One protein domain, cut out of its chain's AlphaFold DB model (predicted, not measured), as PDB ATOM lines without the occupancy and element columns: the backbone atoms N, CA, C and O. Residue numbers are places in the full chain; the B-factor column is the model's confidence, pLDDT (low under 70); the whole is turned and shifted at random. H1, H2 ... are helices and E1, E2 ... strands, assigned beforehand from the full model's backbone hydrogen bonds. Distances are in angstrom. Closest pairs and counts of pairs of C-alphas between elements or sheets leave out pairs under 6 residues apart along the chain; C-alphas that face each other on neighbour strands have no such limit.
ATOM      1  N   ALA A   3      -0.024 -42.224  39.462       73.12
ATOM      2  CA  ALA A   3       1.067 -43.083  39.912       73.12
ATOM      3  C   ALA A   3       0.924 -43.355  41.412       73.12
ATOM      4  O   ALA A   3       0.484 -42.480  42.157       73.12
ATOM      5  N   VAL A   4       1.279 -44.566  41.840       75.38
ATOM      6  CA  VAL A   4       1.208 -45.006  43.239       75.38
ATOM      7  C   VAL A   4       2.592 -45.497  43.654       75.38
ATOM      8  O   VAL A   4       3.178 -46.314  42.945       75.38
ATOM      9  N   SER A   5       3.122 -44.995  44.772       74.44
ATOM     10  CA  SER A   5       4.398 -45.447  45.342       74.44
ATOM     11  C   SER A   5       4.202 -46.187  46.650       74.44
ATOM     12  O   SER A   5       3.564 -45.670  47.565       74.44
ATOM     13  N   GLN A   6       4.858 -47.339  46.762       71.88
ATOM     14  CA  GLN A   6       4.981 -48.101  48.005       71.88
ATOM     15  C   GLN A   6       6.208 -47.696  48.840       71.88
ATOM     16  O   GLN A   6       6.404 -48.204  49.939       71.88
ATOM     17  N   LEU A   7       7.019 -46.731  48.380       68.25
ATOM     18  CA  LEU A   7       8.167 -46.180  49.122       68.25
ATOM     19  C   LEU A   7       7.721 -45.269  50.280       68.25
ATOM     20  O   LEU A   7       8.346 -44.248  50.546       68.25
ATOM     21  N   GLY A   8       6.616 -45.568  50.959       58.31
ATOM     22  CA  GLY A   8       5.986 -44.626  51.885       58.31
ATOM     23  C   GLY A   8       6.760 -44.360  53.186       58.31
ATOM     24  O   GLY A   8       6.312 -43.533  53.973       58.31
ATOM     25  N   GLY A   9       7.932 -44.979  53.391       64.06
ATOM     26  CA  GLY A   9       8.925 -44.551  54.389       64.06
ATOM     27  C   GLY A   9       9.894 -43.463  53.891       64.06
ATOM     28  O   GLY A   9      10.378 -42.664  54.686       64.06
ATOM     29  N   ASP A  10      10.129 -43.381  52.580       73.25
ATOM     30  CA  ASP A  10      10.999 -42.393  51.935       73.25
ATOM     31  C   ASP A  10      10.201 -41.532  50.950       73.25
ATOM     32  O   ASP A  10      10.367 -41.530  49.727       73.25
ATOM     33  N   ARG A  11       9.275 -40.773  51.532       78.12
ATOM     34  CA  ARG A  11       8.438 -39.820  50.807       78.12
ATOM     35  C   ARG A  11       9.264 -38.745  50.097       78.12
ATOM     36  O   ARG A  11       8.857 -38.265  49.042       78.12
ATOM     37  N   LYS A  12      10.419 -38.380  50.656       82.12
ATOM     38  CA  LYS A  12      11.264 -37.303  50.139       82.12
ATOM     39  C   LYS A  12      11.820 -37.645  48.760       82.12
ATOM     40  O   LYS A  12      11.692 -36.828  47.853       82.12
ATOM     41  N   THR A  13      12.328 -38.861  48.573       79.25
ATOM     42  CA  THR A  13      12.827 -39.320  47.268       79.25
ATOM     43  C   THR A  13      11.759 -39.231  46.179       79.25
ATOM     44  O   THR A  13      12.033 -38.823  45.051       79.25
ATOM     45  N   VAL A  14      10.512 -39.561  46.519       77.31
ATOM     46  CA  VAL A  14       9.385 -39.468  45.584       77.31
ATOM     47  C   VAL A  14       9.052 -38.012  45.251       77.31
ATOM     48  O   VAL A  14       8.871 -37.679  44.081       77.31
ATOM     49  N   GLU A  15       8.976 -37.136  46.255       83.56
ATOM     50  CA  GLU A  15       8.688 -35.711  46.042       83.56
ATOM     51  C   GLU A  15       9.779 -35.022  45.213       83.56
ATOM     52  O   GLU A  15       9.463 -34.230  44.320       83.56
ATOM     53  N   ASP A  16      11.045 -35.359  45.461       85.81
ATOM     54  CA  ASP A  16      12.187 -34.837  44.713       85.81
ATOM     55  C   ASP A  16      12.135 -35.287  43.243       85.81
ATOM     56  O   ASP A  16      12.307 -34.458  42.349       85.81
ATOM     57  N   ALA A  17      11.796 -36.553  42.970       79.00
ATOM     58  CA  ALA A  17      11.616 -37.059  41.606       79.00
ATOM     59  C   ALA A  17      10.448 -36.373  40.873       79.00
ATOM     60  O   ALA A  17      10.589 -35.967  39.719       79.00
ATOM     61  N   VAL A  18       9.306 -36.189  41.548       83.25
ATOM     62  CA  VAL A  18       8.132 -35.499  40.981       83.25
ATOM     63  C   VAL A  18       8.471 -34.060  40.590       83.25
ATOM     64  O   VAL A  18       8.086 -33.613  39.507       83.25
ATOM     65  N   ARG A  19       9.204 -33.341  41.449       85.06
ATOM     66  CA  ARG A  19       9.622 -31.955  41.192       85.06
ATOM     67  C   ARG A  19      10.671 -31.869  40.091       85.06
ATOM     68  O   ARG A  19      10.521 -31.045  39.193       85.06
ATOM     69  N   LYS A  20      11.707 -32.709  40.153       83.50
ATOM     70  CA  LYS A  20      12.816 -32.726  39.191       83.50
ATOM     71  C   LYS A  20      12.326 -32.979  37.765       83.50
ATOM     72  O   LYS A  20      12.738 -32.277  36.850       83.50
ATOM     73  N   GLU A  21      11.408 -33.926  37.595       80.75
ATOM     74  CA  GLU A  21      10.891 -34.319  36.278       80.75
ATOM     75  C   GLU A  21       9.639 -33.527  35.851       80.75
ATOM     76  O   GLU A  21       9.058 -33.804  34.801       80.75
ATOM     77  N   ASN A  22       9.205 -32.539  36.648       82.62
ATOM     78  CA  ASN A  22       8.016 -31.714  36.397       82.62
ATOM     79  C   ASN A  22       6.758 -32.552  36.074       82.62
ATOM     80  O   ASN A  22       6.025 -32.290  35.114       82.62
ATOM     81  N   LEU A  23       6.524 -33.609  36.859       79.06
ATOM     82  CA  LEU A  23       5.413 -34.531  36.623       79.06
ATOM     83  C   LEU A  23       4.083 -33.849  36.973       79.06
ATOM     84  O   LEU A  23       3.854 -33.437  38.106       79.06
ATOM     85  N   THR A  24       3.171 -33.762  36.004       79.94
ATOM     86  CA  THR A  24       1.874 -33.068  36.153       79.94
ATOM     87  C   THR A  24       0.706 -33.996  36.494       79.94
ATOM     88  O   THR A  24      -0.432 -33.551  36.661       79.94
ATOM     89  N   PHE A  25       0.952 -35.303  36.588       71.94
ATOM     90  CA  PHE A  25      -0.062 -36.292  36.945       71.94
ATOM     91  C   PHE A  25      -0.103 -36.544  38.455       71.94
ATOM     92  O   PHE A  25       0.877 -36.350  39.168       71.94
ATOM     93  N   ARG A  26      -1.264 -36.988  38.954       76.56
ATOM     94  CA  ARG A  26      -1.479 -37.199  40.393       76.56
ATOM     95  C   ARG A  26      -0.628 -38.365  40.894       76.56
ATOM     96  O   ARG A  26      -0.611 -39.425  40.268       76.56
ATOM     97  N   PHE A  27       0.018 -38.167  42.035       78.38
ATOM     98  CA  PHE A  27       0.876 -39.156  42.674       78.38
ATOM     99  C   PHE A  27       0.328 -39.498  44.067       78.38
ATOM    100  O   PHE A  27       0.021 -38.592  44.842       78.38
ATOM    101  N   LEU A  28       0.164 -40.787  44.370       80.31
ATOM    102  CA  LEU A  28      -0.392 -41.306  45.623       80.31
ATOM    103  C   LEU A  28       0.647 -42.161  46.362       80.31
ATOM    104  O   LEU A  28       1.505 -42.788  45.742       80.31
ATOM    105  N   TYR A  29       0.546 -42.203  47.687       78.94
ATOM    106  CA  TYR A  29       1.436 -42.978  48.551       78.94
ATOM    107  C   TYR A  29       0.669 -44.146  49.169       78.94
ATOM    108  O   TYR A  29      -0.369 -43.933  49.791       78.94
ATOM    109  N   ASP A  30       1.196 -45.357  49.011       79.88
ATOM    110  CA  ASP A  30       0.641 -46.611  49.527       79.88
ATOM    111  C   ASP A  30       1.734 -47.432  50.246       79.88
ATOM    112  O   ASP A  30       2.133 -48.491  49.764       79.88
ATOM    113  N   PRO A  31       2.284 -46.931  51.373       73.56
ATOM    114  CA  PRO A  31       3.393 -47.564  52.102       73.56
ATOM    115  C   PRO A  31       3.175 -49.035  52.447       73.56
ATOM    116  O   PRO A  31       4.130 -49.800  52.502       73.56
ATOM    117  N   THR A  32       1.932 -49.409  52.749       76.75
ATOM    118  CA  THR A  32       1.572 -50.762  53.185       76.75
ATOM    119  C   THR A  32       1.260 -51.682  52.011       76.75
ATOM    120  O   THR A  32       1.159 -52.890  52.194       76.75
ATOM    121  N   GLY A  33       1.112 -51.129  50.805       72.94
ATOM    122  CA  GLY A  33       0.774 -51.877  49.603       72.94
ATOM    123  C   GLY A  33      -0.675 -52.365  49.536       72.94
ATOM    124  O   GLY A  33      -1.029 -53.009  48.551       72.94
ATOM    125  N   GLU A  34      -1.516 -52.063  50.531       77.12
ATOM    126  CA  GLU A  34      -2.892 -52.569  50.620       77.12
ATOM    127  C   GLU A  34      -3.772 -52.092  49.462       77.12
ATOM    128  O   GLU A  34      -4.617 -52.838  48.957       77.12
ATOM    129  N   VAL A  35      -3.609 -50.833  49.042       74.69
ATOM    130  CA  VAL A  35      -4.395 -50.269  47.934       74.69
ATOM    131  C   VAL A  35      -3.912 -50.848  46.613       74.69
ATOM    132  O   VAL A  35      -4.725 -51.229  45.771       74.69
ATOM    133  N   THR A  36      -2.594 -50.952  46.451       70.50
ATOM    134  CA  THR A  36      -1.954 -51.552  45.283       70.50
ATOM    135  C   THR A  36      -2.416 -52.995  45.124       70.50
ATOM    136  O   THR A  36      -2.903 -53.342  44.057       70.50
ATOM    137  N   GLU A  37      -2.380 -53.803  46.185       72.12
ATOM    138  CA  GLU A  37      -2.813 -55.204  46.177       72.12
ATOM    139  C   GLU A  37      -4.291 -55.370  45.799       72.12
ATOM    140  O   GLU A  37      -4.626 -56.204  44.952       72.12
ATOM    141  N   LYS A  38      -5.180 -54.545  46.366       69.25
ATOM    142  CA  LYS A  38      -6.609 -54.546  46.006       69.25
ATOM    143  C   LYS A  38      -6.838 -54.195  44.537       69.25
ATOM    144  O   LYS A  38      -7.792 -54.683  43.938       69.25
ATOM    145  N   PHE A  39      -5.981 -53.354  43.963       66.69
ATOM    146  CA  PHE A  39      -6.110 -52.889  42.586       66.69
ATOM    147  C   PHE A  39      -5.459 -53.838  41.569       66.69
ATOM    148  O   PHE A  39      -5.976 -54.012  40.467       66.69
ATOM    149  N   THR A  40      -4.350 -54.487  41.927       63.66
ATOM    150  CA  THR A  40      -3.664 -55.484  41.088       63.66
ATOM    151  C   THR A  40      -4.254 -56.885  41.214       63.66
ATOM    152  O   THR A  40      -3.936 -57.754  40.403       63.66
ATOM    153  N   GLY A  41      -5.108 -57.117  42.215       53.12
ATOM    154  CA  GLY A  41      -5.742 -58.406  42.487       53.12
ATOM    155  C   GLY A  41      -4.817 -59.437  43.140       53.12
ATOM    156  O   GLY A  41      -5.209 -60.599  43.222       53.12
ATOM    157  N   LYS A  42      -3.606 -59.038  43.562       49.84
ATOM    158  CA  LYS A  42      -2.614 -59.845  44.299       49.84
ATOM    159  C   LYS A  42      -1.440 -58.969  44.762       49.84
ATOM    160  O   LYS A  42      -0.892 -58.216  43.951       49.84
ATOM    161  N   TYR A  43      -0.963 -59.169  45.994       51.25
ATOM    162  CA  TYR A  43       0.470 -59.087  46.278       51.25
ATOM    163  C   TYR A  43       1.150 -60.123  45.377       51.25
ATOM    164  O   TYR A  43       0.753 -61.289  45.375       51.25
ATOM    165  N   ILE A  44       2.101 -59.704  44.538       51.50
ATOM    166  CA  ILE A  44       2.843 -60.624  43.669       51.50
ATOM    167  C   ILE A  44       4.223 -60.858  44.302       51.50
ATOM    168  O   ILE A  44       5.185 -60.167  43.951       51.50
ATOM    169  N   PRO A  45       4.346 -61.804  45.251       41.62
ATOM    170  CA  PRO A  45       5.654 -62.310  45.625       41.62
ATOM    171  C   PRO A  45       6.280 -62.946  44.374       41.62
ATOM    172  O   PRO A  45       5.585 -63.553  43.560       41.62
ATOM    173  N   ASP A  46       7.577 -62.721  44.181       40.25
ATOM    174  CA  ASP A  46       8.384 -63.179  43.037       40.25
ATOM    175  C   ASP A  46       8.176 -62.477  41.677       40.25
ATOM    176  O   ASP A  46       8.883 -62.790  40.715       40.25
ATOM    177  N   THR A  47       7.345 -61.428  41.564       43.16
ATOM    178  CA  THR A  47       7.687 -60.382  40.577       43.16
ATOM    179  C   THR A  47       8.910 -59.667  41.105       43.16
ATOM    180  O   THR A  47       8.834 -59.143  42.209       43.16
ATOM    181  N   CYS A  48      10.012 -59.683  40.338       43.00
ATOM    182  CA  CYS A  48      11.296 -59.056  40.675       43.00
ATOM    183  C   CYS A  48      11.114 -57.935  41.723       43.00
ATOM    184  O   CYS A  48      10.463 -56.943  41.366       43.00
ATOM    185  N   PRO A  49      11.641 -58.085  42.965       50.19
ATOM    186  CA  PRO A  49      11.363 -57.242  44.150       50.19
ATOM    187  C   PRO A  49      11.558 -55.735  43.964       50.19
ATOM    188  O   PRO A  49      11.353 -54.934  44.868       50.19
ATOM    189  N   LEU A  50      12.032 -55.354  42.791       56.56
ATOM    190  CA  LEU A  50      12.455 -54.035  42.431       56.56
ATOM    191  C   LEU A  50      11.320 -53.239  41.766       56.56
ATOM    192  O   LEU A  50      11.414 -52.019  41.757       56.56
ATOM    193  N   LYS A  51      10.247 -53.842  41.217       62.50
ATOM    194  CA  LYS A  51       9.218 -53.073  40.480       62.50
ATOM    195  C   LYS A  51       8.390 -52.156  41.398       62.50
ATOM    196  O   LYS A  51       7.343 -52.544  41.902       62.50
ATOM    197  N   ASN A  52       8.861 -50.927  41.586       64.88
ATOM    198  CA  ASN A  52       8.295 -49.895  42.459       64.88
ATOM    199  C   ASN A  52       7.603 -48.752  41.696       64.88
ATOM    200  O   ASN A  52       7.128 -47.804  42.321       64.88
ATOM    201  N   ILE A  53       7.538 -48.817  40.361       72.31
ATOM    202  CA  ILE A  53       6.866 -47.817  39.526       72.31
ATOM    203  C   ILE A  53       5.855 -48.501  38.610       72.31
ATOM    204  O   ILE A  53       6.213 -49.344  37.782       72.31
ATOM    205  N   TYR A  54       4.598 -48.068  38.713       78.75
ATOM    206  CA  TYR A  54       3.479 -48.535  37.902       78.75
ATOM    207  C   TYR A  54       2.857 -47.358  37.149       78.75
ATOM    208  O   TYR A  54       2.493 -46.350  37.757       78.75
ATOM    209  N   LEU A  55       2.712 -47.489  35.830       78.69
ATOM    210  CA  LEU A  55       1.916 -46.561  35.027       78.69
ATOM    211  C   LEU A  55       0.547 -47.187  34.781       78.69
ATOM    212  O   LEU A  55       0.449 -48.275  34.208       78.69
ATOM    213  N   ILE A  56      -0.494 -46.486  35.221       77.19
ATOM    214  CA  ILE A  56      -1.887 -46.927  35.145       77.19
ATOM    215  C   ILE A  56      -2.651 -45.973  34.224       77.19
ATOM    216  O   ILE A  56      -2.610 -44.745  34.396       77.19
ATOM    217  N   ASP A  57      -3.330 -46.533  33.225       79.75
ATOM    218  CA  ASP A  57      -4.133 -45.761  32.282       79.75
ATOM    219  C   ASP A  57      -5.476 -45.300  32.881       79.75
ATOM    220  O   ASP A  57      -5.808 -45.562  34.037       79.75
ATOM    221  N   LYS A  58      -6.273 -44.567  32.093       75.81
ATOM    222  CA  LYS A  58      -7.578 -44.050  32.542       75.81
ATOM    223  C   LYS A  58      -8.617 -45.149  32.810       75.81
ATOM    224  O   LYS A  58      -9.591 -44.866  33.496       75.81
ATOM    225  N   SER A  59      -8.430 -46.354  32.272       78.00
ATOM    226  CA  SER A  59      -9.316 -47.503  32.496       78.00
ATOM    227  C   SER A  59      -8.989 -48.262  33.785       78.00
ATOM    228  O   SER A  59      -9.726 -49.166  34.165       78.00
ATOM    229  N   GLY A  60      -7.899 -47.892  34.469       69.06
ATOM    230  CA  GLY A  60      -7.413 -48.610  35.641       69.06
ATOM    231  C   GLY A  60      -6.516 -49.798  35.293       69.06
ATOM    232  O   GLY A  60      -6.222 -50.614  36.159       69.06
ATOM    233  N   LYS A  61      -6.045 -49.916  34.048       78.19
ATOM    234  CA  LYS A  61      -5.133 -50.991  33.650       78.19
ATOM    235  C   LYS A  61      -3.679 -50.555  33.831       78.19
ATOM    236  O   LYS A  61      -3.291 -49.468  33.403       78.19
ATOM    237  N   ILE A  62      -2.851 -51.425  34.414       78.00
ATOM    238  CA  ILE A  62      -1.391 -51.250  34.403       78.00
ATOM    239  C   ILE A  62      -0.899 -51.441  32.968       78.00
ATOM    240  O   ILE A  62      -1.006 -52.527  32.399       78.00
ATOM    241  N   ILE A  63      -0.339 -50.383  32.393       82.19
ATOM    242  CA  ILE A  63       0.218 -50.378  31.033       82.19
ATOM    243  C   ILE A  63       1.744 -50.494  31.032       82.19
ATOM    244  O   ILE A  63       2.335 -50.850  30.016       82.19
ATOM    245  N   TYR A  64       2.382 -50.227  32.173       81.75
ATOM    246  CA  TYR A  64       3.823 -50.357  32.345       81.75
ATOM    247  C   TYR A  64       4.179 -50.597  33.816       81.75
ATOM    248  O   TYR A  64       3.566 -50.012  34.708       81.75
ATOM    249  N   SER A  65       5.181 -51.440  34.070       81.94
ATOM    250  CA  SER A  65       5.746 -51.666  35.406       81.94
ATOM    251  C   SER A  65       7.268 -51.760  35.320       81.94
ATOM    252  O   SER A  65       7.801 -52.508  34.497       81.94
ATOM    253  N   THR A  66       7.976 -51.009  36.162       78.50
ATOM    254  CA  THR A  66       9.444 -50.978  36.194       78.50
ATOM    255  C   THR A  66       9.978 -50.749  37.603       78.50
ATOM    256  O   THR A  66       9.206 -50.543  38.537       78.50
ATOM    257  N   HIS A  67      11.303 -50.793  37.731       75.19
ATOM    258  CA  HIS A  67      12.035 -50.570  38.960       75.19
ATOM    259  C   HIS A  67      13.050 -49.437  38.862       75.19
ATOM    260  O   HIS A  67      13.881 -49.436  37.960       75.19
ATOM    261  N   TYR A  68      13.036 -48.517  39.822       66.75
ATOM    262  CA  TYR A  68      14.076 -47.509  40.030       66.75
ATOM    263  C   TYR A  68      14.923 -47.883  41.260       66.75
ATOM    264  O   TYR A  68      14.331 -48.273  42.271       66.75
ATOM    265  N   PRO A  69      16.271 -47.789  41.209       67.12
ATOM    266  CA  PRO A  69      17.097 -47.151  40.170       67.12
ATOM    267  C   PRO A  69      17.521 -48.055  38.995       67.12
ATOM    268  O   PRO A  69      18.352 -47.654  38.187       67.12
ATOM    269  N   GLY A  70      16.980 -49.270  38.852       72.38
ATOM    270  CA  GLY A  70      17.373 -50.169  37.750       72.38
ATOM    271  C   GLY A  70      16.852 -49.785  36.355       72.38
ATOM    272  O   GLY A  70      17.141 -50.464  35.369       72.38
ATOM    273  N   ILE A  71      16.128 -48.672  36.252       80.31
ATOM    274  CA  ILE A  71      15.817 -47.962  35.014       80.31
ATOM    275  C   ILE A  71      16.408 -46.552  35.085       80.31
ATOM    276  O   ILE A  71      16.310 -45.887  36.114       80.31
ATOM    277  N   SER A  72      16.993 -46.078  33.983       83.12
ATOM    278  CA  SER A  72      17.426 -44.682  33.890       83.12
ATOM    279  C   SER A  72      16.226 -43.733  33.829       83.12
ATOM    280  O   SER A  72      15.174 -44.076  33.282       83.12
ATOM    281  N   GLU A  73      16.409 -42.517  34.342       78.38
ATOM    282  CA  GLU A  73      15.398 -41.451  34.299       78.38
ATOM    283  C   GLU A  73      14.935 -41.179  32.861       78.38
ATOM    284  O   GLU A  73      13.741 -41.171  32.592       78.38
ATOM    285  N   GLU A  74      15.863 -41.109  31.902       84.38
ATOM    286  CA  GLU A  74      15.551 -40.925  30.478       84.38
ATOM    287  C   GLU A  74      14.605 -42.008  29.932       84.38
ATOM    288  O   GLU A  74      13.628 -41.710  29.238       84.38
ATOM    289  N   LYS A  75      14.849 -43.280  30.278       81.31
ATOM    290  CA  LYS A  75      13.993 -44.391  29.844       81.31
ATOM    291  C   LYS A  75      12.618 -44.315  30.497       81.31
ATOM    292  O   LYS A  75      11.624 -44.579  29.820       81.31
ATOM    293  N   LEU A  76      12.547 -43.951  31.776       82.44
ATOM    294  CA  LEU A  76      11.281 -43.777  32.481       82.44
ATOM    295  C   LEU A  76      10.466 -42.616  31.890       82.44
ATOM    296  O   LEU A  76       9.304 -42.812  31.527       82.44
ATOM    297  N   SER A  77      11.085 -41.449  31.705       81.56
ATOM    298  CA  SER A  77      10.472 -40.268  31.089       81.56
ATOM    299  C   SER A  77      10.042 -40.543  29.643       81.56
ATOM    300  O   SER A  77       8.984 -40.082  29.210       81.56
ATOM    301  N   GLY A  78      10.777 -41.381  28.906       85.81
ATOM    302  CA  GLY A  78      10.369 -41.889  27.595       85.81
ATOM    303  C   GLY A  78       9.079 -42.718  27.631       85.81
ATOM    304  O   GLY A  78       8.184 -42.491  26.815       85.81
ATOM    305  N   GLN A  79       8.935 -43.639  28.593       84.62
ATOM    306  CA  GLN A  79       7.703 -44.430  28.754       84.62
ATOM    307  C   GLN A  79       6.521 -43.552  29.165       84.62
ATOM    308  O   GLN A  79       5.436 -43.667  28.597       84.62
ATOM    309  N   VAL A  80       6.742 -42.623  30.096       82.12
ATOM    310  CA  VAL A  80       5.738 -41.638  30.506       82.12
ATOM    311  C   VAL A  80       5.277 -40.817  29.302       82.12
ATOM    312  O   VAL A  80       4.083 -40.761  29.028       82.12
ATOM    313  N   ASN A  81       6.198 -40.254  28.518       82.12
ATOM    314  CA  ASN A  81       5.857 -39.468  27.333       82.12
ATOM    315  C   ASN A  81       5.130 -40.288  26.264       82.12
ATOM    316  O   ASN A  81       4.158 -39.801  25.692       82.12
ATOM    317  N   LYS A  82       5.555 -41.532  26.016       81.75
ATOM    318  CA  LYS A  82       4.882 -42.448  25.084       81.75
ATOM    319  C   LYS A  82       3.421 -42.673  25.475       81.75
ATOM    320  O   LYS A  82       2.543 -42.640  24.618       81.75
ATOM    321  N   HIS A  83       3.160 -42.878  26.763       73.25
ATOM    322  CA  HIS A  83       1.822 -43.178  27.266       73.25
ATOM    323  C   HIS A  83       0.976 -41.929  27.564       73.25
ATOM    324  O   HIS A  83      -0.250 -42.015  27.555       73.25
ATOM    325  N   LEU A  84       1.595 -40.760  27.758       68.56
ATOM    326  CA  LEU A  84       0.911 -39.465  27.857       68.56
ATOM    327  C   LEU A  84       0.549 -38.879  26.486       68.56
ATOM    328  O   LEU A  84      -0.499 -38.251  26.360       68.56
ATOM    329  N   LYS A  85       1.389 -39.079  25.461       64.31
ATOM    330  CA  LYS A  85       1.164 -38.577  24.091       64.31
ATOM    331  C   LYS A  85       0.369 -39.544  23.202       64.31
ATOM    332  O   LYS A  85       0.087 -39.229  22.052       64.31
ATOM    333  N   GLY A  86      -0.038 -40.699  23.729       50.91
ATOM    334  CA  GLY A  86      -0.814 -41.714  23.017       50.91
ATOM    335  C   GLY A  86      -2.334 -41.535  23.092       50.91
ATOM    336  O   GLY A  86      -3.008 -42.424  23.598       50.91
TER     337      GLY A  86
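This is residues 3 to 86 of the 89 residues of the protein "AhpC-TSA domain-containing protein" of candidate division KSB1 bacterium RBG_16_48_16 (UniProt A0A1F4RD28). Two small two-stranded sheets, E1 with E2 and E3 with E4, meet in the middle through E1 and E3, and three separate helices are spread round them. H1 is near E2, H3 runs beside the E3-E4 hairpin, H2 lies off at another side, and a long loop, residues 41 to 52, joins H2 to E3. The printed part has 84 residues, with E1, H1, E2, H2, E3, E4 and H3 in that order, class mixed; E1 and E2 are parallel, E3 and E4 antiparallel. It is compact, with a radius of gyration of the C-alphas of 12.5 A and spans of 29 by 29 by 22 A.

E1, residues 3 to 5, is parallel to E2, residues 26 to 29, at 20 degrees, with N 5 and O 28 2.9 A apart. H1, residues 11 to 20, lies between them in the chain, a strand-helix-strand unit, two parallel neighbour strands joined through a helix, with a right-handed crossover. The closest C-alphas of E1 and H2, residues 34 to 40, are Val 4 and Thr 36, 7.6 A. Those of E1 and E3, residues 53 to 56, are Ala 3 and Leu 55, 6.1 A. E3 and E4, residues 62 to 66, form an antiparallel hairpin at 168 degrees, with N 55 and O 64 2.9 A apart. For E3 and H3, residues 73 to 84, the closest C-alphas are Leu 55 and Val 80, 7.7 A. H1, H2 and H3 are apart from one another; in each, every O i to N i+4 pair is within hydrogen-bond range.

E1 begins at C-alpha 3 (1.067, -43.083, 39.912). H1 measures 14.3 A, E2 10.4 A, H2 10.0 A, E4 11.0 A and H3 16.0 A. H3 ends at C-alpha 84 (0.911, -39.465, 27.857).

The C-alphas farthest apart, of Gly 9 and Gly 86, are 33.0 A apart. The printed part has no cut; the link from H2 to E3 is long. Mean pLDDT of the printed part is 72.7, with residues 38 to 52 among those under 70.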